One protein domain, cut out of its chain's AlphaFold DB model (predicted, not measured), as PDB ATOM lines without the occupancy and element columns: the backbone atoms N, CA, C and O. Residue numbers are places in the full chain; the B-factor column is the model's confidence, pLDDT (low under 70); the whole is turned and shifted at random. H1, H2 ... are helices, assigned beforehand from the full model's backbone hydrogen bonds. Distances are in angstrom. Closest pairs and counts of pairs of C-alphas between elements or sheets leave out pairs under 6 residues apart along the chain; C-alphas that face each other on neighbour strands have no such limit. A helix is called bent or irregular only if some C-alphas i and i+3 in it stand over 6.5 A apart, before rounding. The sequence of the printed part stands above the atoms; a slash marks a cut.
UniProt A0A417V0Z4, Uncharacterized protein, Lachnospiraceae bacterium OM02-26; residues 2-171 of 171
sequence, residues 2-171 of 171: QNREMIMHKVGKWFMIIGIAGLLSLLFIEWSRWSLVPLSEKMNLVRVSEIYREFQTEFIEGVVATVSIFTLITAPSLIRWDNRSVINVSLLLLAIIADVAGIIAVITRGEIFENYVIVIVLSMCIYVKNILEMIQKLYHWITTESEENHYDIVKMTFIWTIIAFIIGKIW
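What this domain is: This is residues 2 to 171 of the 171 residues of an uncharacterized protein of Lachnospiraceae bacterium OM02-26 (UniProt A0A417V0Z4). One long helix, H1, is crossed near its middle by H4 as a slanted X; H3 packs on H4, and H2 meets H3 and H4 only near its own last turns, so that the helices make a loose, elongated frame. H5 folds back from the far end of H4 as an arm, and its residues 160 to 170 stick out free, as do residues 2 to 12 of H1. The printed part has 170 residues with five named helices, H1 to H5 in order, and no named strand; its class is all helix. It is loose, with a radius of gyration of the C-alphas of 19.8 A, and spans 66 by 40 by 27 A.

Where its parts are: Find C-alpha 2 at (23.161, -52.828, -55.097); from there H1, residues 2 to 45, runs 63.8 A to C-alpha 45 at (-7.021, 0.506, -37.254), with a kink of 27 degrees near residue 32. H1 is neither bent nor irregular, but only just: C-alphas 34 and 37 are 6.4 A apart. H4, residues 114 to 143, is 43.9 A long, and H3, residues 83 to 109, is 38.9 A. H2, residues 50 to 78, is 40.9 A long with a kink of 27 degrees near residue 72; it is only just irregular, with C-alphas 73 and 76 6.8 A apart. H5, residues 153 to 170, ends at C-alpha 170 at (-14.429, -30.707, -36.916).

How they stand to each other: Look first at residues 17 to 29 of H1, which touch H4 at a steep tilt of 52 degrees, opposite ways; the closest C-alphas, of Ala 21 and Met 124, are 5.1 A apart. H4 and H3, the hubs, form a helical hairpin at 37 degrees, only just steep, closest at Ala 95 and Ser 123, with C-alphas 5.0 A apart. H1 touches H3 with residues 36 to 40 alone, closest at the C-alphas of Ser 40 and Ile 107, 5.1 A. H2, H3 and H4 are an up-and-down bundle, each running against the one before. H2 and H3 are a helical hairpin at a shallow tilt of 16 degrees, closest at the C-alphas of Ser 77 and Ser 85, 5.4 A. H5 is close to H4 but not clearly touching, nearest at the C-alphas of Ile 142 and Lys 155, 6.3 A; it is apart from H1, H2 and H3. In H3, H4 and H5 every O i to N i+4 pair is within hydrogen-bond range; in H1 38 of 40 are, in H2 23 of 25.

The domain as a whole: The C-alphas farthest apart, of Gln 2 and Arg 47, are 66.4 A apart. The printed part has no cut and no long link. Mean pLDDT of the printed part is 71.7; look for values under 70 at residues 2 to 6, 38 to 83, 85, 142 to 153 and 165 to 171.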
ATOM      1  N   GLN A   2      23.922 -53.090 -56.337       59.22
ATOM      2  CA  GLN A   2      23.161 -52.828 -55.097       59.22
ATOM      3  C   GLN A   2      23.328 -51.416 -54.479       59.22
ATOM      4  O   GLN A   2      22.366 -50.822 -54.003       59.22
ATOM      5  N   ASN A   3      24.528 -50.822 -54.539       66.81
ATOM      6  CA  ASN A   3      24.767 -49.478 -53.989       66.81
ATOM      7  C   ASN A   3      24.107 -48.358 -54.826       66.81
ATOM      8  O   ASN A   3      23.681 -47.343 -54.285       66.81
ATOM      9  N   ARG A   4      23.978 -48.545 -56.151       64.62
ATOM     10  CA  ARG A   4      23.338 -47.568 -57.054       64.62
ATOM     11  C   ARG A   4      21.824 -47.532 -56.852       64.62
ATOM     12  O   ARG A   4      21.249 -46.450 -56.826       64.62
ATOM     13  N   GLU A   5      21.203 -48.690 -56.655       69.00
ATOM     14  CA  GLU A   5      19.766 -48.811 -56.379       69.00
ATOM     15  C   GLU A   5      19.399 -48.215 -55.015       69.00
ATOM     16  O   GLU A   5      18.430 -47.465 -54.907       69.00
ATOM     17  N   MET A   6      20.229 -48.446 -53.991       69.88
ATOM     18  CA  MET A   6      20.046 -47.850 -52.663       69.88
ATOM     19  C   MET A   6      20.142 -46.315 -52.697       69.88
ATOM     20  O   MET A   6      19.349 -45.623 -52.052       69.88
ATOM     21  N   ILE A   7      21.081 -45.770 -53.480       70.94
ATOM     22  CA  ILE A   7      21.217 -44.323 -53.695       70.94
ATOM     23  C   ILE A   7      20.009 -43.783 -54.469       70.94
ATOM     24  O   ILE A   7      19.420 -42.792 -54.047       70.94
ATOM     25  N   MET A   8      19.595 -44.447 -55.549       72.19
ATOM     26  CA  MET A   8      18.471 -44.015 -56.386       72.19
ATOM     27  C   MET A   8      17.146 -43.998 -55.612       72.19
ATOM     28  O   MET A   8      16.396 -43.027 -55.702       72.19
ATOM     29  N   HIS A   9      16.898 -45.003 -54.770       73.62
ATOM     30  CA  HIS A   9      15.731 -45.037 -53.887       73.62
ATOM     31  C   HIS A   9      15.755 -43.897 -52.852       73.62
ATOM     32  O   HIS A   9      14.743 -43.239 -52.602       73.62
ATOM     33  N   LYS A  10      16.927 -43.608 -52.267       76.25
ATOM     34  CA  LYS A  10      17.087 -42.515 -51.297       76.25
ATOM     35  C   LYS A  10      16.880 -41.146 -51.951       76.25
ATOM     36  O   LYS A  10      16.199 -40.307 -51.371       76.25
ATOM     37  N   VAL A  11      17.424 -40.939 -53.150       76.31
ATOM     38  CA  VAL A  11      17.257 -39.702 -53.932       76.31
ATOM     39  C   VAL A  11      15.799 -39.512 -54.349       76.31
ATOM     40  O   VAL A  11      15.262 -38.424 -54.158       76.31
ATOM     41  N   GLY A  12      15.126 -40.568 -54.820       76.56
ATOM     42  CA  GLY A  12      13.703 -40.515 -55.171       76.56
ATOM     43  C   GLY A  12      12.816 -40.106 -53.991       76.56
ATOM     44  O   GLY A  12      11.963 -39.230 -54.130       76.56
ATOM     45  N   LYS A  13      13.082 -40.653 -52.794       80.12
ATOM     46  CA  LYS A  13      12.377 -40.258 -51.564       80.12
ATOM     47  C   LYS A  13      12.566 -38.768 -51.243       80.12
ATOM     48  O   LYS A  13      11.603 -38.106 -50.871       80.12
ATOM     49  N   TRP A  14      13.777 -38.230 -51.406       81.69
ATOM     50  CA  TRP A  14      14.046 -36.802 -51.191       81.69
ATOM     51  C   TRP A  14      13.353 -35.905 -52.218       81.69
ATOM     52  O   TRP A  14      12.797 -34.878 -51.839       81.69
ATOM     53  N   PHE A  15      13.325 -36.306 -53.488       82.62
ATOM     54  CA  PHE A  15      12.658 -35.540 -54.542       82.62
ATOM     55  C   PHE A  15      11.145 -35.443 -54.303       82.62
ATOM     56  O   PHE A  15      10.557 -34.372 -54.435       82.62
ATOM     57  N   MET A  16      10.530 -36.542 -53.856       85.38
ATOM     58  CA  MET A  16       9.120 -36.564 -53.465       85.38
ATOM     59  C   MET A  16       8.835 -35.637 -52.273       85.38
ATOM     60  O   MET A  16       7.854 -34.899 -52.300       85.38
ATOM     61  N   ILE A  17       9.702 -35.635 -51.250       85.19
ATOM     62  CA  ILE A  17       9.569 -34.733 -50.092       85.19
ATOM     63  C   ILE A  17       9.608 -33.273 -50.546       85.19
ATOM     64  O   ILE A  17       8.733 -32.506 -50.158       85.19
ATOM     65  N   ILE A  18      10.576 -32.903 -51.389       85.88
ATOM     66  CA  ILE A  18      10.720 -31.530 -51.897       85.88
ATOM     67  C   ILE A  18       9.496 -31.125 -52.727       85.88
ATOM     68  O   ILE A  18       8.985 -30.023 -52.552       85.88
ATOM     69  N   GLY A  19       8.987 -32.012 -53.589       84.62
ATOM     70  CA  GLY A  19       7.805 -31.727 -54.410       84.62
ATOM     71  C   GLY A  19       6.543 -31.475 -53.581       84.62
ATOM     72  O   GLY A  19       5.855 -30.474 -53.788       84.62
ATOM     73  N   ILE A  20       6.260 -32.345 -52.606       84.88
ATOM     74  CA  ILE A  20       5.091 -32.204 -51.721       84.88
ATOM     75  C   ILE A  20       5.247 -30.974 -50.818       84.88
ATOM     76  O   ILE A  20       4.311 -30.188 -50.682       84.88
ATOM     77  N   ALA A  21       6.431 -30.777 -50.232       86.25
ATOM     78  CA  ALA A  21       6.710 -29.628 -49.376       86.25
ATOM     79  C   ALA A  21       6.602 -28.306 -50.142       86.25
ATOM     80  O   ALA A  21       6.043 -27.349 -49.614       86.25
ATOM     81  N   GLY A  22       7.063 -28.264 -51.394       84.81
ATOM     82  CA  GLY A  22       6.923 -27.104 -52.271       84.81
ATOM     83  C   GLY A  22       5.458 -26.721 -52.481       84.81
ATOM     84  O   GLY A  22       5.081 -25.581 -52.220       84.81
ATOM     85  N   LEU A  23       4.604 -27.678 -52.856       86.25
ATOM     86  CA  LEU A  23       3.166 -27.428 -53.029       86.25
ATOM     87  C   LEU A  23       2.490 -26.958 -51.734       86.25
ATOM     88  O   LEU A  23       1.750 -25.976 -51.750       86.25
ATOM     89  N   LEU A  24       2.771 -27.618 -50.606       82.50
ATOM     90  CA  LEU A  24       2.213 -27.234 -49.306       82.50
ATOM     91  C   LEU A  24       2.687 -25.850 -48.858       82.50
ATOM     92  O   LEU A  24       1.890 -25.068 -48.347       82.50
ATOM     93  N   SER A  25       3.959 -25.525 -49.087       85.31
ATOM     94  CA  SER A  25       4.507 -24.210 -48.757       85.31
ATOM     95  C   SER A  25       3.828 -23.098 -49.555       85.31
ATOM     96  O   SER A  25       3.478 -22.074 -48.976       85.31
ATOM     97  N   LEU A  26       3.549 -23.316 -50.848       86.44
ATOM     98  CA  LEU A  26       2.822 -22.354 -51.681       86.44
ATOM     99  C   LEU A  26       1.403 -22.118 -51.159       86.44
ATOM    100  O   LEU A  26       1.009 -20.966 -50.986       86.44
ATOM    101  N   LEU A  27       0.671 -23.191 -50.845       82.50
ATOM    102  CA  LEU A  27      -0.669 -23.092 -50.258       82.50
ATOM    103  C   LEU A  27      -0.647 -22.330 -48.928       82.50
ATOM    104  O   LEU A  27      -1.500 -21.480 -48.684       82.50
ATOM    105  N   PHE A  28       0.349 -22.599 -48.084       79.81
ATOM    106  CA  PHE A  28       0.483 -21.940 -46.789       79.81
ATOM    107  C   PHE A  28       0.840 -20.453 -46.917       79.81
ATOM    108  O   PHE A  28       0.316 -19.623 -46.174       79.81
ATOM    109  N   ILE A  29       1.703 -20.094 -47.870       83.88
ATOM    110  CA  ILE A  29       2.057 -18.699 -48.166       83.88
ATOM    111  C   ILE A  29       0.848 -17.951 -48.724       83.88
ATOM    112  O   ILE A  29       0.592 -16.814 -48.327       83.88
ATOM    113  N   GLU A  30       0.084 -18.574 -49.618       83.19
ATOM    114  CA  GLU A  30      -1.124 -17.963 -50.155       83.19
ATOM    115  C   GLU A  30      -2.174 -17.769 -49.059       83.19
ATOM    116  O   GLU A  30      -2.672 -16.659 -48.888       83.19
ATOM    117  N   TRP A  31      -2.416 -18.779 -48.223       80.62
ATOM    118  CA  TRP A  31      -3.267 -18.633 -47.042       80.62
ATOM    119  C   TRP A  31      -2.779 -17.510 -46.110       80.62
ATOM    120  O   TRP A  31      -3.566 -16.651 -45.709       80.62
ATOM    121  N   SER A  32      -1.468 -17.447 -45.847       77.19
ATOM    122  CA  SER A  32      -0.841 -16.382 -45.053       77.19
ATOM    123  C   SER A  32      -1.116 -15.001 -45.655       77.19
ATOM    124  O   SER A  32      -1.424 -14.062 -44.926       77.19
ATOM    125  N   ARG A  33      -1.062 -14.867 -46.986       79.62
ATOM    126  CA  ARG A  33      -1.330 -13.600 -47.682       79.62
ATOM    127  C   ARG A  33      -2.779 -13.164 -47.525       79.62
ATOM    128  O   ARG A  33      -3.040 -11.992 -47.290       79.62
ATOM    129  N   TRP A  34      -3.712 -14.099 -47.674       77.56
ATOM    130  CA  TRP A  34      -5.144 -13.811 -47.612       77.56
ATOM    131  C   TRP A  34      -5.644 -13.590 -46.181       77.56
ATOM    132  O   TRP A  34      -6.632 -12.887 -45.997       77.56
ATOM    133  N   SER A  35      -4.984 -14.174 -45.178       73.19
ATOM    134  CA  SER A  35      -5.429 -14.121 -43.782       73.19
ATOM    135  C   SER A  35      -4.633 -13.128 -42.927       73.19
ATOM    136  O   SER A  35      -5.233 -12.281 -42.267       73.19
ATOM    137  N   LEU A  36      -3.295 -13.164 -42.964       73.00
ATOM    138  CA  LEU A  36      -2.445 -12.392 -42.042       73.00
ATOM    139  C   LEU A  36      -2.312 -10.914 -42.432       73.00
ATOM    140  O   LEU A  36      -2.263 -10.052 -41.557       73.00
ATOM    141  N   VAL A  37      -2.280 -10.602 -43.730       72.75
ATOM    142  CA  VAL A  37      -2.181  -9.218 -44.234       72.75
ATOM    143  C   VAL A  37      -3.401  -8.367 -43.837       72.75
ATOM    144  O   VAL A  37      -3.211  -7.330 -43.201       72.75
ATOM    145  N   PRO A  38      -4.658  -8.788 -44.094       69.06
ATOM    146  CA  PRO A  38      -5.818  -8.017 -43.641       69.06
ATOM    147  C   PRO A  38      -5.980  -8.029 -42.113       69.06
ATOM    148  O   PRO A  38      -6.582  -7.114 -41.552       69.06
ATOM    149  N   LEU A  39      -5.446  -9.041 -41.417       67.25
ATOM    150  CA  LEU A  39      -5.406  -9.067 -39.953       67.25
ATOM    151  C   LEU A  39      -4.485  -7.963 -39.401       67.25
ATOM    152  O   LEU A  39      -4.874  -7.260 -38.469       67.25
ATOM    153  N   SER A  40      -3.318  -7.757 -40.016       68.50
ATOM    154  CA  SER A  40      -2.399  -6.656 -39.690       68.50
ATOM    155  C   SER A  40      -3.070  -5.285 -39.844       68.50
ATOM    156  O   SER A  40      -2.983  -4.440 -38.950       68.50
ATOM    157  N   GLU A  41      -3.799  -5.060 -40.942       67.75
ATOM    158  CA  GLU A  41      -4.535  -3.805 -41.160       67.75
ATOM    159  C   GLU A  41      -5.619  -3.572 -40.096       67.75
ATOM    160  O   GLU A  41      -5.736  -2.469 -39.552       67.75
ATOM    161  N   LYS A  42      -6.375  -4.618 -39.736       65.00
ATOM    162  CA  LYS A  42      -7.400  -4.552 -38.679       65.00
ATOM    163  C   LYS A  42      -6.804  -4.283 -37.295       65.00
ATOM    164  O   LYS A  42      -7.396  -3.527 -36.525       65.00
ATOM    165  N   MET A  43      -5.639  -4.857 -36.990       61.91
ATOM    166  CA  MET A  43      -4.920  -4.613 -35.733       61.91
ATOM    167  C   MET A  43      -4.394  -3.174 -35.623       61.91
ATOM    168  O   MET A  43      -4.368  -2.629 -34.522       61.91
ATOM    169  N   ASN A  44      -4.018  -2.545 -36.741       59.88
ATOM    170  CA  ASN A  44      -3.554  -1.153 -36.763       59.88
ATOM    171  C   ASN A  44      -4.692  -0.118 -36.682       59.88
ATOM    172  O   ASN A  44      -4.469   0.991 -36.198       59.88
ATOM    173  N   LEU A  45      -5.902  -0.447 -37.151       59.09
ATOM    174  CA  LEU A  45      -7.021   0.506 -37.254       59.09
ATOM    175  C   LEU A  45      -7.970   0.532 -36.042       59.09
ATOM    176  O   LEU A  45      -8.709   1.503 -35.879       59.09
ATOM    177  N   VAL A  46      -7.974  -0.492 -35.180       54.19
ATOM    178  CA  VAL A  46      -8.947  -0.621 -34.079       54.19
ATOM    179  C   VAL A  46      -8.247  -0.711 -32.721       54.19
ATOM    180  O   VAL A  46      -7.243  -1.395 -32.556       54.19
ATOM    181  N   ARG A  47      -8.802  -0.007 -31.724       54.12
ATOM    182  CA  ARG A  47      -8.340   0.071 -30.327       54.12
ATOM    183  C   ARG A  47      -8.316  -1.320 -29.664       54.12
ATOM    184  O   ARG A  47      -9.276  -1.702 -29.012       54.12
ATOM    185  N   VAL A  48      -7.213  -2.039 -29.880       56.91
ATOM    186  CA  VAL A  48      -6.431  -3.060 -29.137       56.91
ATOM    187  C   VAL A  48      -7.037  -3.834 -27.936       56.91
ATOM    188  O   VAL A  48      -6.387  -4.752 -27.469       56.91
ATOM    189  N   SER A  49      -8.239  -3.594 -27.401       54.12
ATOM    190  CA  SER A  49      -8.724  -4.325 -26.209       54.12
ATOM    191  C   SER A  49      -9.671  -5.495 -26.499       54.12
ATOM    192  O   SER A  49      -9.557  -6.527 -25.845       54.12
ATOM    193  N   GLU A  50     -10.599  -5.366 -27.453       52.44
ATOM    194  CA  GLU A  50     -11.574  -6.433 -27.770       52.44
ATOM    195  C   GLU A  50     -11.015  -7.452 -28.771       52.44
ATOM    196  O   GLU A  50     -10.996  -8.645 -28.476       52.44
ATOM    197  N   ILE A  51     -10.427  -6.978 -29.876       53.88
ATOM    198  CA  ILE A  51      -9.761  -7.828 -30.883       53.88
ATOM    199  C   ILE A  51      -8.624  -8.642 -30.258       53.88
ATOM    200  O   ILE A  51      -8.400  -9.784 -30.628       53.88
ATOM    201  N   TYR A  52      -7.917  -8.082 -29.275       51.59
ATOM    202  CA  TYR A  52      -6.796  -8.765 -28.628       51.59
ATOM    203  C   TYR A  52      -7.254  -9.945 -27.778       51.59
ATOM    204  O   TYR A  52      -6.549 -10.940 -27.696       51.59
ATOM    205  N   ARG A  53      -8.446  -9.868 -27.179       52.22
ATOM    206  CA  ARG A  53      -9.009 -10.949 -26.364       52.22
ATOM    207  C   ARG A  53      -9.503 -12.102 -27.234       52.22
ATOM    208  O   ARG A  53      -9.226 -13.258 -26.928       52.22
ATOM    209  N   GLU A  54     -10.185 -11.786 -28.330       53.59
ATOM    210  CA  GLU A  54     -10.663 -12.773 -29.305       53.59
ATOM    211  C   GLU A  54      -9.482 -13.441 -30.029       53.59
ATOM    212  O   GLU A  54      -9.352 -14.663 -29.997       53.59
ATOM    213  N   PHE A  55      -8.514 -12.644 -30.498       53.97
ATOM    214  CA  PHE A  55      -7.269 -13.137 -31.092       53.97
ATOM    215  C   PHE A  55      -6.441 -13.971 -30.113       53.97
ATOM    216  O   PHE A  55      -5.887 -14.990 -30.497       53.97
ATOM    217  N   GLN A  56      -6.359 -13.591 -28.836       54.84
ATOM    218  CA  GLN A  56      -5.639 -14.379 -27.836       54.84
ATOM    219  C   GLN A  56      -6.302 -15.742 -27.606       54.84
ATOM    220  O   GLN A  56      -5.598 -16.719 -27.365       54.84
ATOM    221  N   THR A  57      -7.629 -15.832 -27.710       58.09
ATOM    222  CA  THR A  57      -8.357 -17.096 -27.533       58.09
ATOM    223  C   THR A  57      -8.165 -18.009 -28.746       58.09
ATOM    224  O   THR A  57      -7.760 -19.158 -28.574       58.09
ATOM    225  N   GLU A  58      -8.322 -17.477 -29.963       58.28
ATOM    226  CA  GLU A  58      -8.038 -18.202 -31.214       58.28
ATOM    227  C   GLU A  58      -6.552 -18.582 -31.344       58.28
ATOM    228  O   GLU A  58      -6.214 -19.664 -31.824       58.28
ATOM    229  N   PHE A  59      -5.636 -17.733 -30.868       57.84
ATOM    230  CA  PHE A  59      -4.199 -18.006 -30.866       57.84
ATOM    231  C   PHE A  59      -3.826 -19.086 -29.848       57.84
ATOM    232  O   PHE A  59      -3.019 -19.955 -30.162       57.84
ATOM    233  N   ILE A  60      -4.417 -19.080 -28.646       59.84
ATOM    234  CA  ILE A  60      -4.220 -20.155 -27.660       59.84
ATOM    235  C   ILE A  60      -4.750 -21.478 -28.214       59.84
ATOM    236  O   ILE A  60      -4.060 -22.490 -28.105       59.84
ATOM    237  N   GLU A  61      -5.926 -21.483 -28.841       60.62
ATOM    238  CA  GLU A  61      -6.471 -22.676 -29.494       60.62
ATOM    239  C   GLU A  61      -5.558 -23.159 -30.629       60.62
ATOM    240  O   GLU A  61      -5.208 -24.340 -30.681       60.62
ATOM    241  N   GLY A  62      -5.071 -22.237 -31.464       61.66
ATOM    242  CA  GLY A  62      -4.103 -22.519 -32.519       61.66
ATOM    243  C   GLY A  62      -2.805 -23.126 -31.985       61.66
ATOM    244  O   GLY A  62      -2.339 -24.134 -32.521       61.66
ATOM    245  N   VAL A  63      -2.255 -22.574 -30.897       62.66
ATOM    246  CA  VAL A  63      -1.051 -23.081 -30.212       62.66
ATOM    247  C   VAL A  63      -1.302 -24.463 -29.610       62.66
ATOM    248  O   VAL A  63      -0.485 -25.367 -29.784       62.66
ATOM    249  N   VAL A  64      -2.435 -24.674 -28.939       64.25
ATOM    250  CA  VAL A  64      -2.794 -25.982 -28.363       64.25
ATOM    251  C   VAL A  64      -2.970 -27.028 -29.465       64.25
ATOM    252  O   VAL A  64      -2.480 -28.153 -29.321       64.25
ATOM    253  N   ALA A  65      -3.592 -26.668 -30.588       67.19
ATOM    254  CA  ALA A  65      -3.715 -27.538 -31.751       67.19
ATOM    255  C   ALA A  65      -2.340 -27.877 -32.350       67.19
ATOM    256  O   ALA A  65      -2.061 -29.050 -32.613       67.19
ATOM    257  N   THR A  66      -1.440 -26.895 -32.489       63.44
ATOM    258  CA  THR A  66      -0.079 -27.147 -32.999       63.44
ATOM    259  C   THR A  66       0.721 -28.040 -32.061       63.44
ATOM    260  O   THR A  66       1.366 -28.977 -32.527       63.44
ATOM    261  N   VAL A  67       0.654 -27.810 -30.747       67.00
ATOM    262  CA  VAL A  67       1.322 -28.652 -29.741       67.00
ATOM    263  C   VAL A  67       0.749 -30.073 -29.745       67.00
ATOM    264  O   VAL A  67       1.510 -31.033 -29.657       67.00
ATOM    265  N   SER A  68      -0.565 -30.229 -29.921       64.56
ATOM    266  CA  SER A  68      -1.220 -31.543 -29.994       64.56
ATOM    267  C   SER A  68      -0.765 -32.330 -31.226       64.56
ATOM    268  O   SER A  68      -0.327 -33.479 -31.111       64.56
ATOM    269  N   ILE A  69      -0.782 -31.691 -32.399       68.19
ATOM    270  CA  ILE A  69      -0.283 -32.273 -33.652       68.19
ATOM    271  C   ILE A  69       1.212 -32.593 -33.527       68.19
ATOM    272  O   ILE A  69       1.642 -33.679 -33.918       68.19
ATOM    273  N   PHE A  70       1.994 -31.701 -32.913       67.94
ATOM    274  CA  PHE A  70       3.407 -31.925 -32.620       67.94
ATOM    275  C   PHE A  70       3.603 -33.186 -31.785       67.94
ATOM    276  O   PHE A  70       4.346 -34.076 -32.199       67.94
ATOM    277  N   THR A  71       2.917 -33.320 -30.647       66.62
ATOM    278  CA  THR A  71       3.025 -34.523 -29.809       66.62
ATOM    279  C   THR A  71       2.635 -35.790 -30.562       66.62
ATOM    280  O   THR A  71       3.307 -36.810 -30.412       66.62
ATOM    281  N   LEU A  72       1.627 -35.723 -31.434       68.75
ATOM    282  CA  LEU A  72       1.154 -36.860 -32.223       68.75
ATOM    283  C   LEU A  72       2.193 -37.301 -33.269       68.75
ATOM    284  O   LEU A  72       2.493 -38.489 -33.377       68.75
ATOM    285  N   ILE A  73       2.820 -36.351 -33.969       64.00
ATOM    286  CA  ILE A  73       3.901 -36.620 -34.936       64.00
ATOM    287  C   ILE A  73       5.175 -37.110 -34.225       64.00
ATOM    288  O   ILE A  73       5.918 -37.946 -34.746       64.00
ATOM    289  N   THR A  74       5.428 -36.610 -33.017       61.78
ATOM    290  CA  THR A  74       6.640 -36.898 -32.238       61.78
ATOM    291  C   THR A  74       6.555 -38.242 -31.502       61.78
ATOM    292  O   THR A  74       7.577 -38.904 -31.306       61.78
ATOM    293  N   ALA A  75       5.350 -38.705 -31.154       65.50
ATOM    294  CA  ALA A  75       5.107 -39.964 -30.444       65.50
ATOM    295  C   ALA A  75       5.790 -41.208 -31.069       65.50
ATOM    296  O   ALA A  75       6.532 -41.897 -30.363       65.50
ATOM    297  N   PRO A  76       5.662 -41.496 -32.382       59.28
ATOM    298  CA  PRO A  76       6.337 -42.636 -33.015       59.28
ATOM    299  C   PRO A  76       7.857 -42.459 -33.141       59.28
ATOM    300  O   PRO A  76       8.589 -43.421 -33.410       59.28
ATOM    301  N   SER A  77       8.363 -41.240 -32.976       59.09
ATOM    302  CA  SER A  77       9.795 -40.962 -32.880       59.09
ATOM    303  C   SER A  77      10.306 -41.238 -31.460       59.09
ATOM    304  O   SER A  77      11.353 -41.864 -31.312       59.09
ATOM    305  N   LEU A  78       9.537 -40.925 -30.416       60.19
ATOM    306  CA  LEU A  78       9.931 -41.173 -29.021       60.19
ATOM    307  C   LEU A  78       9.928 -42.660 -28.619       60.19
ATOM    308  O   LEU A  78      10.693 -43.050 -27.742       60.19
ATOM    309  N   ILE A  79       9.135 -43.508 -29.287       59.56
ATOM    310  CA  ILE A  79       9.030 -44.955 -28.994       59.56
ATOM    311  C   ILE A  79      10.349 -45.724 -29.191       59.56
ATOM    312  O   ILE A  79      10.620 -46.691 -28.483       59.56
ATOM    313  N   ARG A  80      11.196 -45.306 -30.139       60.41
ATOM    314  CA  ARG A  80      12.571 -45.805 -30.282       60.41
ATOM    315  C   ARG A  80      13.503 -44.623 -30.061       60.41
ATOM    316  O   ARG A  80      13.758 -43.863 -30.993       60.41
ATOM    317  N   TRP A  81      13.977 -44.474 -28.825       57.19
ATOM    318  CA  TRP A  81      14.937 -43.445 -28.415       57.19
ATOM    319  C   TRP A  81      16.319 -43.710 -29.034       57.19
ATOM    320  O   TRP A  81      17.260 -44.144 -28.379       57.19
ATOM    321  N   ASP A  82      16.416 -43.492 -30.340       69.38
ATOM    322  CA  ASP A  82      17.649 -43.536 -31.118       69.38
ATOM    323  C   ASP A  82      18.137 -42.100 -31.377       69.38
ATOM    324  O   ASP A  82      17.331 -41.174 -31.520       69.38
ATOM    325  N   ASN A  83      19.449 -41.901 -31.501       69.94
ATOM    326  CA  ASN A  83      20.070 -40.598 -31.766       69.94
ATOM    327  C   ASN A  83      19.477 -39.920 -33.011       69.94
ATOM    328  O   ASN A  83      19.316 -38.701 -33.058       69.94
ATOM    329  N   ARG A  84      19.093 -40.711 -34.017       70.00
ATOM    330  CA  ARG A  84      18.449 -40.204 -35.234       70.00
ATOM    331  C   ARG A  84      17.057 -39.627 -34.979       70.00
ATOM    332  O   ARG A  84      16.664 -38.666 -35.635       70.00
ATOM    333  N   SER A  85      16.329 -40.222 -34.038       69.00
ATOM    334  CA  SER A  85      15.011 -39.758 -33.625       69.00
ATOM    335  C   SER A  85      15.113 -38.416 -32.905       69.00
ATOM    336  O   SER A  85      14.428 -37.470 -33.287       69.00
ATOM    337  N   VAL A  86      16.056 -38.292 -31.963       73.25
ATOM    338  CA  VAL A  86      16.313 -37.043 -31.224       73.25
ATOM    339  C   VAL A  86      16.583 -35.875 -32.177       73.25
ATOM    340  O   VAL A  86      15.980 -34.817 -32.026       73.25
ATOM    341  N   ILE A  87      17.412 -36.086 -33.206       75.94
ATOM    342  CA  ILE A  87      17.722 -35.062 -34.219       75.94
ATOM    343  C   ILE A  87      16.476 -34.654 -35.021       75.94
ATOM    344  O   ILE A  87      16.281 -33.476 -35.319       75.94
ATOM    345  N   ASN A  88      15.617 -35.608 -35.391       76.25
ATOM    346  CA  ASN A  88      14.389 -35.295 -36.127       76.25
ATOM    347  C   ASN A  88      13.402 -34.494 -35.271       76.25
ATOM    348  O   ASN A  88      12.822 -33.527 -35.765       76.25
ATOM    349  N   VAL A  89      13.240 -34.870 -33.997       77.25
ATOM    350  CA  VAL A  89      12.370 -34.164 -33.048       77.25
ATOM    351  C   VAL A  89      12.892 -32.754 -32.773       77.25
ATOM    352  O   VAL A  89      12.116 -31.802 -32.812       77.25
ATOM    353  N   SER A  90      14.204 -32.591 -32.567       79.44
ATOM    354  CA  SER A  90      14.797 -31.268 -32.342       79.44
ATOM    355  C   SER A  90      14.649 -30.352 -33.559       79.44
ATOM    356  O   SER A  90      14.336 -29.176 -33.402       79.44
ATOM    357  N   LEU A  91      14.835 -30.883 -34.775       81.38
ATOM    358  CA  LEU A  91      14.637 -30.122 -36.013       81.38
ATOM    359  C   LEU A  91      13.178 -29.705 -36.206       81.38
ATOM    360  O   LEU A  91      12.922 -28.592 -36.655       81.38
ATOM    361  N   LEU A  92      12.231 -30.579 -35.865       83.19
ATOM    362  CA  LEU A  92      10.809 -30.277 -35.990       83.19
ATOM    363  C   LEU A  92      10.366 -29.222 -34.965       83.19
ATOM    364  O   LEU A  92       9.608 -28.322 -35.309       83.19
ATOM    365  N   LEU A  93      10.906 -29.261 -33.744       81.62
ATOM    366  CA  LEU A  93      10.674 -28.222 -32.736       81.62
ATOM    367  C   LEU A  93      11.250 -26.867 -33.179       81.62
ATOM    368  O   LEU A  93      10.586 -25.840 -33.047       81.62
ATOM    369  N   LEU A  94      12.454 -26.862 -33.756       84.31
ATOM    370  CA  LEU A  94      13.072 -25.649 -34.296       84.31
ATOM    371  C   LEU A  94      12.271 -25.066 -35.472       84.31
ATOM    372  O   LEU A  94      12.116 -23.850 -35.551       84.31
ATOM    373  N   ALA A  95      11.723 -25.922 -36.342       85.00
ATOM    374  CA  ALA A  95      10.855 -25.508 -37.443       85.00
ATOM    375  C   ALA A  95       9.587 -24.798 -36.939       85.00
ATOM    376  O   ALA A  95       9.279 -23.710 -37.412       85.00
ATOM    377  N   ILE A  96       8.919 -25.345 -35.916       82.19
ATOM    378  CA  ILE A  96       7.711 -24.734 -35.336       82.19
ATOM    379  C   ILE A  96       8.013 -23.362 -34.734       82.19
ATOM    380  O   ILE A  96       7.278 -22.408 -34.972       82.19
ATOM    381  N   ILE A  97       9.100 -23.241 -33.967       83.44
ATOM    382  CA  ILE A  97       9.487 -21.952 -33.376       83.44
ATOM    383  C   ILE A  97       9.762 -20.921 -34.478       83.44
ATOM    384  O   ILE A  97       9.333 -19.771 -34.364       83.44
ATOM    385  N   ALA A  98      10.452 -21.330 -35.547       84.88
ATOM    386  CA  ALA A  98      10.736 -20.463 -36.683       84.88
ATOM    387  C   ALA A  98       9.454 -20.032 -37.418       84.88
ATOM    388  O   ALA A  98       9.328 -18.853 -37.750       84.88
ATOM    389  N   ASP A  99       8.493 -20.938 -37.609       83.38
ATOM    390  CA  ASP A  99       7.210 -20.632 -38.251       83.38
ATOM    391  C   ASP A  99       6.376 -19.663 -37.405       83.38
ATOM    392  O   ASP A  99       5.875 -18.670 -37.931       83.38
ATOM    393  N   VAL A 100       6.280 -19.880 -36.087       81.62
ATOM    394  CA  VAL A 100       5.560 -18.973 -35.173       81.62
ATOM    395  C   VAL A 100       6.192 -17.581 -35.184       81.62
ATOM    396  O   VAL A 100       5.486 -16.581 -35.321       81.62
ATOM    397  N   ALA A 101       7.523 -17.498 -35.096       82.69
ATOM    398  CA  ALA A 101       8.235 -16.227 -35.198       82.69
ATOM    399  C   ALA A 101       8.012 -15.557 -36.566       82.69
ATOM    400  O   ALA A 101       7.824 -14.341 -36.636       82.69
ATOM    401  N   GLY A 102       7.985 -16.346 -37.643       83.00
ATOM    402  CA  GLY A 102       7.686 -15.891 -38.996       83.00
ATOM    403  C   GLY A 102       6.279 -15.306 -39.126       83.00
ATOM    404  O   GLY A 102       6.129 -14.204 -39.645       83.00
ATOM    405  N   ILE A 103       5.264 -15.995 -38.600       81.31
ATOM    406  CA  ILE A 103       3.865 -15.545 -38.615       81.31
ATOM    407  C   ILE A 103       3.724 -14.223 -37.852       81.31
ATOM    408  O   ILE A 103       3.143 -13.274 -38.376       81.31
ATOM    409  N   ILE A 104       4.314 -14.114 -36.656       77.94
ATOM    410  CA  ILE A 104       4.311 -12.865 -35.875       77.94
ATOM    411  C   ILE A 104       4.993 -11.734 -36.662       77.94
ATOM    412  O   ILE A 104       4.489 -10.610 -36.716       77.94
ATOM    413  N   ALA A 105       6.121 -12.016 -37.317       80.62
ATOM    414  CA  ALA A 105       6.815 -11.029 -38.138       80.62
ATOM    415  C   ALA A 105       5.967 -10.558 -39.336       80.62
ATOM    416  O   ALA A 105       5.964  -9.365 -39.636       80.62
ATOM    417  N   VAL A 106       5.218 -11.452 -39.990       80.38
ATOM    418  CA  VAL A 106       4.291 -11.089 -41.079       80.38
ATOM    419  C   VAL A 106       3.134 -10.237 -40.555       80.38
ATOM    420  O   VAL A 106       2.817  -9.222 -41.167       80.38
ATOM    421  N   ILE A 107       2.555 -10.579 -39.400       75.81
ATOM    422  CA  ILE A 107       1.479  -9.790 -38.776       75.81
ATOM    423  C   ILE A 107       1.967  -8.385 -38.402       75.81
ATOM    424  O   ILE A 107       1.263  -7.411 -38.624       75.81
ATOM    425  N   THR A 108       3.172  -8.252 -37.842       73.94
ATOM    426  CA  THR A 108       3.703  -6.934 -37.432       73.94
ATOM    427  C   THR A 108       4.107  -6.047 -38.609       73.94
ATOM    428  O   THR A 108       4.043  -4.825 -38.493       73.94
ATOM    429  N   ARG A 109       4.544  -6.640 -39.727       76.50
ATOM    430  CA  ARG A 109       4.966  -5.901 -40.927       76.50
ATOM    431  C   ARG A 109       3.836  -5.667 -41.926       76.50
ATOM    432  O   ARG A 109       3.957  -4.763 -42.740       76.50
ATOM    433  N   GLY A 110       2.779  -6.477 -41.889       71.06
ATOM    434  CA  GLY A 110       1.675  -6.427 -42.849       71.06
ATOM    435  C   GLY A 110       2.032  -6.898 -44.260       71.06
ATOM    436  O   GLY A 110       1.213  -6.788 -45.161       71.06
ATOM    437  N   GLU A 111       3.229  -7.447 -44.469       80.50
ATOM    438  CA  GLU A 111       3.717  -7.871 -45.780       80.50
ATOM    439  C   GLU A 111       4.455  -9.209 -45.688       80.50
ATOM    440  O   GLU A 111       5.117  -9.523 -44.692       80.50
ATOM    441  N   ILE A 112       4.374  -9.997 -46.764       83.31
ATOM    442  CA  ILE A 112       5.151 -11.229 -46.906       83.31
ATOM    443  C   ILE A 112       6.539 -10.871 -47.431       83.31
ATOM    444  O   ILE A 112       6.687 -10.438 -48.570       83.31
ATOM    445  N   PHE A 113       7.561 -11.090 -46.610       85.06
ATOM    446  CA  PHE A 113       8.956 -10.853 -46.978       85.06
ATOM    447  C   PHE A 113       9.654 -12.145 -47.424       85.06
ATOM    448  O   PHE A 113       9.303 -13.246 -47.002       85.06
ATOM    449  N   GLU A 114      10.688 -12.013 -48.255       83.81
ATOM    450  CA  GLU A 114      11.388 -13.144 -48.884       83.81
ATOM    451  C   GLU A 114      11.936 -14.161 -47.864       83.81
ATOM    452  O   GLU A 114      11.764 -15.369 -48.029       83.81
ATOM    453  N   ASN A 115      12.496 -13.689 -46.745       84.44
ATOM    454  CA  ASN A 115      13.010 -14.583 -45.700       84.44
ATOM    455  C   ASN A 115      11.911 -15.449 -45.061       84.44
ATOM    456  O   ASN A 115      12.196 -16.578 -44.671       84.44
ATOM    457  N   TYR A 116      10.667 -14.967 -44.968       83.88
ATOM    458  CA  TYR A 116       9.547 -15.765 -44.455       83.88
ATOM    459  C   TYR A 116       9.236 -16.927 -45.397       83.88
ATOM    460  O   TYR A 116       9.095 -18.062 -44.950       83.88
ATOM    461  N   VAL A 117       9.213 -16.663 -46.706       85.56
ATOM    462  CA  VAL A 117       8.997 -17.690 -47.734       85.56
ATOM    463  C   VAL A 117      10.053 -18.789 -47.629       85.56
ATOM    464  O   VAL A 117       9.711 -19.969 -47.614       85.56
ATOM    465  N   ILE A 118      11.328 -18.416 -47.486       86.88
ATOM    466  CA  ILE A 118      12.427 -19.381 -47.342       86.88
ATOM    467  C   ILE A 118      12.248 -20.236 -46.080       86.88
ATOM    468  O   ILE A 118      12.404 -21.458 -46.142       86.88
ATOM    469  N   VAL A 119      11.897 -19.617 -44.947       87.94
ATOM    470  CA  VAL A 119      11.671 -20.328 -43.678       87.94
ATOM    471  C   VAL A 119      10.521 -21.327 -43.805       87.94
ATOM    472  O   VAL A 119      10.722 -22.491 -43.467       87.94
ATOM    473  N   ILE A 120       9.381 -20.919 -44.375       86.31
ATOM    474  CA  ILE A 120       8.218 -21.796 -44.589       86.31
ATOM    475  C   ILE A 120       8.560 -22.970 -45.516       86.31
ATOM    476  O   ILE A 120       8.175 -24.110 -45.264       86.31
ATOM    477  N   VAL A 121       9.304 -22.738 -46.600       87.94
ATOM    478  CA  VAL A 121       9.702 -23.822 -47.515       87.94
ATOM    479  C   VAL A 121      10.587 -24.847 -46.793       87.94
ATOM    480  O   VAL A 121      10.391 -26.059 -46.940       87.94
ATOM    481  N   LEU A 122      11.543 -24.383 -45.983       87.44
ATOM    482  CA  LEU A 122      12.431 -25.253 -45.210       87.44
ATOM    483  C   LEU A 122      11.684 -26.015 -44.107       87.44
ATOM    484  O   LEU A 122      11.910 -27.220 -43.948       87.44
ATOM    485  N   SER A 123      10.781 -25.358 -43.376       86.12
ATOM    486  CA  SER A 123       9.979 -26.002 -42.330       86.12
ATOM    487  C   SER A 123       9.032 -27.051 -42.916       86.12
ATOM    488  O   SER A 123       8.995 -28.184 -42.427       86.12
ATOM    489  N   MET A 124       8.390 -26.761 -44.050       86.25
ATOM    490  CA  MET A 124       7.538 -27.720 -44.768       86.25
ATOM    491  C   MET A 124       8.299 -28.970 -45.219       86.25
ATOM    492  O   MET A 124       7.776 -30.082 -45.116       86.25
ATOM    493  N   CYS A 125       9.562 -28.834 -45.635       85.56
ATOM    494  CA  CYS A 125      10.406 -29.994 -45.943       85.56
ATOM    495  C   CYS A 125      10.621 -30.890 -44.712       85.56
ATOM    496  O   CYS A 125      10.598 -32.121 -44.820       85.56
ATOM    497  N   ILE A 126      10.808 -30.287 -43.534       85.25
ATOM    498  CA  ILE A 126      10.977 -31.008 -42.266       85.25
ATOM    499  C   ILE A 126       9.668 -31.698 -41.860       85.25
ATOM    500  O   ILE A 126       9.708 -32.866 -41.453       85.25
ATOM    501  N   TYR A 127       8.515 -31.039 -42.016       82.19
ATOM    502  CA  TYR A 127       7.210 -31.637 -41.711       82.19
ATOM    503  C   TYR A 127       6.904 -32.836 -42.605       82.19
ATOM    504  O   TYR A 127       6.642 -33.926 -42.094       82.19
ATOM    505  N   VAL A 128       7.011 -32.678 -43.928       84.50
ATOM    506  CA  VAL A 128       6.730 -33.759 -44.886       84.50
ATOM    507  C   VAL A 128       7.651 -34.953 -44.648       84.50
ATOM    508  O   VAL A 128       7.194 -36.099 -44.655       84.50
ATOM    509  N   LYS A 129       8.939 -34.708 -44.373       85.00
ATOM    510  CA  LYS A 129       9.885 -35.774 -44.024       85.00
ATOM    511  C   LYS A 129       9.423 -36.557 -42.788       85.00
ATOM    512  O   LYS A 129       9.410 -37.787 -42.829       85.00
ATOM    513  N   ASN A 130       9.049 -35.866 -41.710       79.38
ATOM    514  CA  ASN A 130       8.624 -36.510 -40.463       79.38
ATOM    515  C   ASN A 130       7.290 -37.256 -40.617       79.38
ATOM    516  O   ASN A 130       7.176 -38.387 -40.146       79.38
ATOM    517  N   ILE A 131       6.316 -36.686 -41.333       77.12
ATOM    518  CA  ILE A 131       5.037 -37.350 -41.632       77.12
ATOM    519  C   ILE A 131       5.273 -38.623 -42.447       77.12
ATOM    520  O   ILE A 131       4.724 -39.674 -42.123       77.12
ATOM    521  N   LEU A 132       6.131 -38.572 -43.469       81.19
ATOM    522  CA  LEU A 132       6.435 -39.745 -44.285       81.19
ATOM    523  C   LEU A 132       7.123 -40.848 -43.467       81.19
ATOM    524  O   LEU A 132       6.816 -42.027 -43.637       81.19
ATOM    525  N   GLU A 133       8.042 -40.488 -42.569       77.19
ATOM    526  CA  GLU A 133       8.666 -41.447 -41.650       77.19
ATOM    527  C   GLU A 133       7.656 -42.047 -40.662       77.19
ATOM    528  O   GLU A 133       7.707 -43.249 -40.396       77.19
ATOM    529  N   MET A 134       6.710 -41.247 -40.163       74.50
ATOM    530  CA  MET A 134       5.608 -41.731 -39.334       74.50
ATOM    531  C   MET A 134       4.715 -42.712 -40.101       74.50
ATOM    532  O   MET A 134       4.468 -43.806 -39.601       74.50
ATOM    533  N   ILE A 135       4.279 -42.366 -41.316       75.88
ATOM    534  CA  ILE A 135       3.449 -43.240 -42.159       75.88
ATOM    535  C   ILE A 135       4.181 -44.552 -42.450       75.88
ATOM    536  O   ILE A 135       3.572 -45.612 -42.385       75.88
ATOM    537  N   GLN A 136       5.490 -44.514 -42.709       74.12
ATOM    538  CA  GLN A 136       6.288 -45.726 -42.926       74.12
ATOM    539  C   GLN A 136       6.350 -46.621 -41.682       74.12
ATOM    540  O   GLN A 136       6.211 -47.838 -41.800       74.12
ATOM    541  N   LYS A 137       6.531 -46.039 -40.490       73.50
ATOM    542  CA  LYS A 137       6.495 -46.788 -39.223       73.50
ATOM    543  C   LYS A 137       5.105 -47.367 -38.953       73.50
ATOM    544  O   LYS A 137       5.008 -48.518 -38.540       73.50
ATOM    545  N   LEU A 138       4.055 -46.590 -39.212       70.12
ATOM    546  CA  LEU A 138       2.664 -47.012 -39.056       70.12
ATOM    547  C   LEU A 138       2.324 -48.156 -40.016       70.12
ATOM    548  O   LEU A 138       1.775 -49.165 -39.592       70.12
ATOM    549  N   TYR A 139       2.715 -48.031 -41.285       70.25
ATOM    550  CA  TYR A 139       2.553 -49.070 -42.299       70.25
ATOM    551  C   TYR A 139       3.244 -50.363 -41.868       70.25
ATOM    552  O   TYR A 139       2.614 -51.412 -41.827       70.25
ATOM    553  N   HIS A 140       4.510 -50.280 -41.448       70.75
ATOM    554  CA  HIS A 140       5.228 -51.449 -40.951       70.75
ATOM    555  C   HIS A 140       4.528 -52.073 -39.736       70.75
ATOM    556  O   HIS A 140       4.356 -53.287 -39.693       70.75
ATOM    557  N   TRP A 141       4.055 -51.268 -38.782       70.00
ATOM    558  CA  TRP A 141       3.320 -51.757 -37.612       70.00
ATOM    559  C   TRP A 141       2.014 -52.491 -37.968       70.00
ATOM    560  O   TRP A 141       1.687 -53.497 -37.335       70.00
ATOM    561  N   ILE A 142       1.305 -52.043 -39.008       68.06
ATOM    562  CA  ILE A 142       0.111 -52.724 -39.532       68.06
ATOM    563  C   ILE A 142       0.480 -54.069 -40.186       68.06
ATOM    564  O   ILE A 142      -0.304 -55.011 -40.111       68.06
ATOM    565  N   THR A 143       1.660 -54.180 -40.804       64.81
ATOM    566  CA  THR A 143       2.090 -55.378 -41.552       64.81
ATOM    567  C   THR A 143       2.840 -56.425 -40.709       64.81
ATOM    568  O   THR A 143       2.903 -57.579 -41.100       64.81
ATOM    569  N   THR A 144       3.427 -56.071 -39.559       56.97
ATOM    570  CA  THR A 144       4.419 -56.938 -38.868       56.97
ATOM    571  C   THR A 144       3.827 -58.166 -38.143       56.97
ATOM    572  O   THR A 144       4.584 -59.036 -37.732       56.97
ATOM    573  N   GLU A 145       2.504 -58.285 -37.998       52.25
ATOM    574  CA  GLU A 145       1.861 -59.428 -37.309       52.25
ATOM    575  C   GLU A 145       1.163 -60.431 -38.235       52.25
ATOM    576  O   GLU A 145       0.636 -61.431 -37.755       52.25
ATOM    577  N   SER A 146       1.157 -60.209 -39.551       50.53
ATOM    578  CA  SER A 146       0.522 -61.142 -40.476       50.53
ATOM    579  C   SER A 146       1.558 -62.083 -41.097       50.53
ATOM    580  O   SER A 146       2.374 -61.700 -41.933       50.53
ATOM    581  N   GLU A 147       1.554 -63.343 -40.647       49.50
ATOM    582  CA  GLU A 147       2.401 -64.427 -41.187       49.50
ATOM    583  C   GLU A 147       2.170 -64.672 -42.691       49.50
ATOM    584  O   GLU A 147       3.032 -65.194 -43.394       49.50
ATOM    585  N   GLU A 148       1.044 -64.203 -43.213       49.88
ATOM    586  CA  GLU A 148       0.767 -64.034 -44.631       49.88
ATOM    587  C   GLU A 148       0.481 -62.558 -44.849       49.88
ATOM    588  O   GLU A 148      -0.243 -61.996 -44.046       49.88
ATOM    589  N   ASN A 149       1.010 -61.958 -45.918       52.84
ATOM    590  CA  ASN A 149       0.981 -60.545 -46.338       52.84
ATOM    591  C   ASN A 149      -0.430 -59.886 -46.424       52.84
ATOM    592  O   ASN A 149      -0.807 -59.293 -47.435       52.84
ATOM    593  N   HIS A 150      -1.235 -60.031 -45.379       55.69
ATOM    594  CA  HIS A 150      -2.592 -59.566 -45.173       55.69
ATOM    595  C   HIS A 150      -2.524 -58.398 -44.198       55.69
ATOM    596  O   HIS A 150      -1.874 -58.460 -43.159       55.69
ATOM    597  N   TYR A 151      -3.177 -57.296 -44.536       58.44
ATOM    598  CA  TYR A 151      -3.285 -56.170 -43.621       58.44
ATOM    599  C   TYR A 151      -4.068 -56.597 -42.380       58.44
ATOM    600  O   TYR A 151      -5.138 -57.192 -42.507       58.44
ATOM    601  N   ASP A 152      -3.566 -56.265 -41.191       68.06
ATOM    602  CA  ASP A 152      -4.313 -56.472 -39.954       68.06
ATOM    603  C   ASP A 152      -5.541 -55.541 -39.942       68.06
ATOM    604  O   ASP A 152      -5.454 -54.330 -39.691       68.06
ATOM    605  N   ILE A 153      -6.697 -56.119 -40.282       69.81
ATOM    606  CA  ILE A 153      -7.983 -55.426 -40.418       69.81
ATOM    607  C   ILE A 153      -8.359 -54.730 -39.103       69.81
ATOM    608  O   ILE A 153      -8.971 -53.658 -39.134       69.81
ATOM    609  N   VAL A 154      -7.956 -55.279 -37.953       70.00
ATOM    610  CA  VAL A 154      -8.254 -54.711 -36.632       70.00
ATOM    611  C   VAL A 154      -7.528 -53.379 -36.451       70.00
ATOM    612  O   VAL A 154      -8.155 -52.370 -36.119       70.00
ATOM    613  N   LYS A 155      -6.225 -53.335 -36.755       71.19
ATOM    614  CA  LYS A 155      -5.422 -52.101 -36.677       71.19
ATOM    615  C   LYS A 155      -5.890 -51.047 -37.677       71.19
ATOM    616  O   LYS A 155      -5.966 -49.867 -37.332       71.19
ATOM    617  N   MET A 156      -6.261 -51.460 -38.889       72.38
ATOM    618  CA  MET A 156      -6.790 -50.547 -39.910       72.38
ATOM    619  C   MET A 156      -8.125 -49.932 -39.490       72.38
ATOM    620  O   MET A 156      -8.307 -48.721 -39.607       72.38
ATOM    621  N   THR A 157      -9.037 -50.741 -38.951       74.44
ATOM    622  CA  THR A 157     -10.353 -50.271 -38.500       74.44
ATOM    623  C   THR A 157     -10.215 -49.334 -37.297       74.44
ATOM    624  O   THR A 157     -10.895 -48.310 -37.228       74.44
ATOM    625  N   PHE A 158      -9.276 -49.610 -36.387       72.94
ATOM    626  CA  PHE A 158      -8.954 -48.727 -35.265       72.94
ATOM    627  C   PHE A 158      -8.454 -47.346 -35.725       72.94
ATOM    628  O   PHE A 158      -8.976 -46.324 -35.278       72.94
ATOM    629  N   ILE A 159      -7.513 -47.297 -36.678       76.31
ATOM    630  CA  ILE A 159      -7.020 -46.034 -37.259       76.31
ATOM    631  C   ILE A 159      -8.154 -45.270 -37.951       76.31
ATOM    632  O   ILE A 159      -8.321 -44.072 -37.720       76.31
ATOM    633  N   TRP A 160      -8.968 -45.960 -38.754       76.69
ATOM    634  CA  TRP A 160     -10.131 -45.362 -39.412       76.69
ATOM    635  C   TRP A 160     -11.133 -44.775 -38.420       76.69
ATOM    636  O   TRP A 160     -11.665 -43.696 -38.665       76.69
ATOM    637  N   THR A 161     -11.348 -45.433 -37.282       73.50
ATOM    638  CA  THR A 161     -12.257 -44.943 -36.237       73.50
ATOM    639  C   THR A 161     -11.726 -43.662 -35.592       73.50
ATOM    640  O   THR A 161     -12.490 -42.725 -35.385       73.50
ATOM    641  N   ILE A 162     -10.415 -43.570 -35.339       72.50
ATOM    642  CA  ILE A 162      -9.787 -42.347 -34.811       72.50
ATOM    643  C   ILE A 162      -9.904 -41.198 -35.820       72.50
ATOM    644  O   ILE A 162     -10.276 -40.088 -35.445       72.50
ATOM    645  N   ILE A 163      -9.631 -41.459 -37.100       76.50
ATOM    646  CA  ILE A 163      -9.752 -40.451 -38.164       76.50
ATOM    647  C   ILE A 163     -11.204 -39.976 -38.287       76.50
ATOM    648  O   ILE A 163     -11.453 -38.772 -38.288       76.50
ATOM    649  N   ALA A 164     -12.164 -40.903 -38.333       72.12
ATOM    650  CA  ALA A 164     -13.586 -40.581 -38.402       72.12
ATOM    651  C   ALA A 164     -14.055 -39.780 -37.179       72.12
ATOM    652  O   ALA A 164     -14.836 -38.844 -37.327       72.12
ATOM    653  N   PHE A 165     -13.543 -40.093 -35.987       69.94
ATOM    654  CA  PHE A 165     -13.844 -39.356 -34.760       69.94
ATOM    655  C   PHE A 165     -13.297 -37.922 -34.783       69.94
ATOM    656  O   PHE A 165     -14.000 -36.990 -34.401       69.94
ATOM    657  N   ILE A 166     -12.064 -37.728 -35.263       66.56
ATOM    658  CA  ILE A 166     -11.460 -36.394 -35.391       66.56
ATOM    659  C   ILE A 166     -12.220 -35.565 -36.434       66.56
ATOM    660  O   ILE A 166     -12.582 -34.426 -36.156       66.56
ATOM    661  N   ILE A 167     -12.516 -36.141 -37.604       69.00
ATOM    662  CA  ILE A 167     -13.273 -35.461 -38.667       69.00
ATOM    663  C   ILE A 167     -14.692 -35.124 -38.193       69.00
ATOM    664  O   ILE A 167     -15.153 -34.007 -38.400       69.00
ATOM    665  N   GLY A 168     -15.357 -36.053 -37.506       55.09
ATOM    666  CA  GLY A 168     -16.701 -35.853 -36.959       55.09
ATOM    667  C   GLY A 168     -16.785 -34.842 -35.813       55.09
ATOM    668  O   GLY A 168     -17.888 -34.471 -35.440       55.09
ATOM    669  N   LYS A 169     -15.655 -34.397 -35.246       51.62
ATOM    670  CA  LYS A 169     -15.599 -33.278 -34.288       51.62
ATOM    671  C   LYS A 169     -15.312 -31.924 -34.937       51.62
ATOM    672  O   LYS A 169     -15.494 -30.911 -34.269       51.62
ATOM    673  N   ILE A 170     -14.779 -31.919 -36.159       50.59
ATOM    674  CA  ILE A 170     -14.429 -30.707 -36.916       50.59
ATOM    675  C   ILE A 170     -15.645 -30.185 -37.712       50.59
ATOM    676  O   ILE A 170     -15.662 -29.018 -38.095       50.59
ATOM    677  N   TRP A 171     -16.656 -31.033 -37.928       41.97
ATOM    678  CA  TRP A 171     -17.982 -30.689 -38.456       41.97
ATOM    679  C   TRP A 171     -18.995 -30.514 -37.323       41.97
ATOM    680  O   TRP A 171     -19.841 -29.600 -37.437       41.97
TER     681      TRP A 171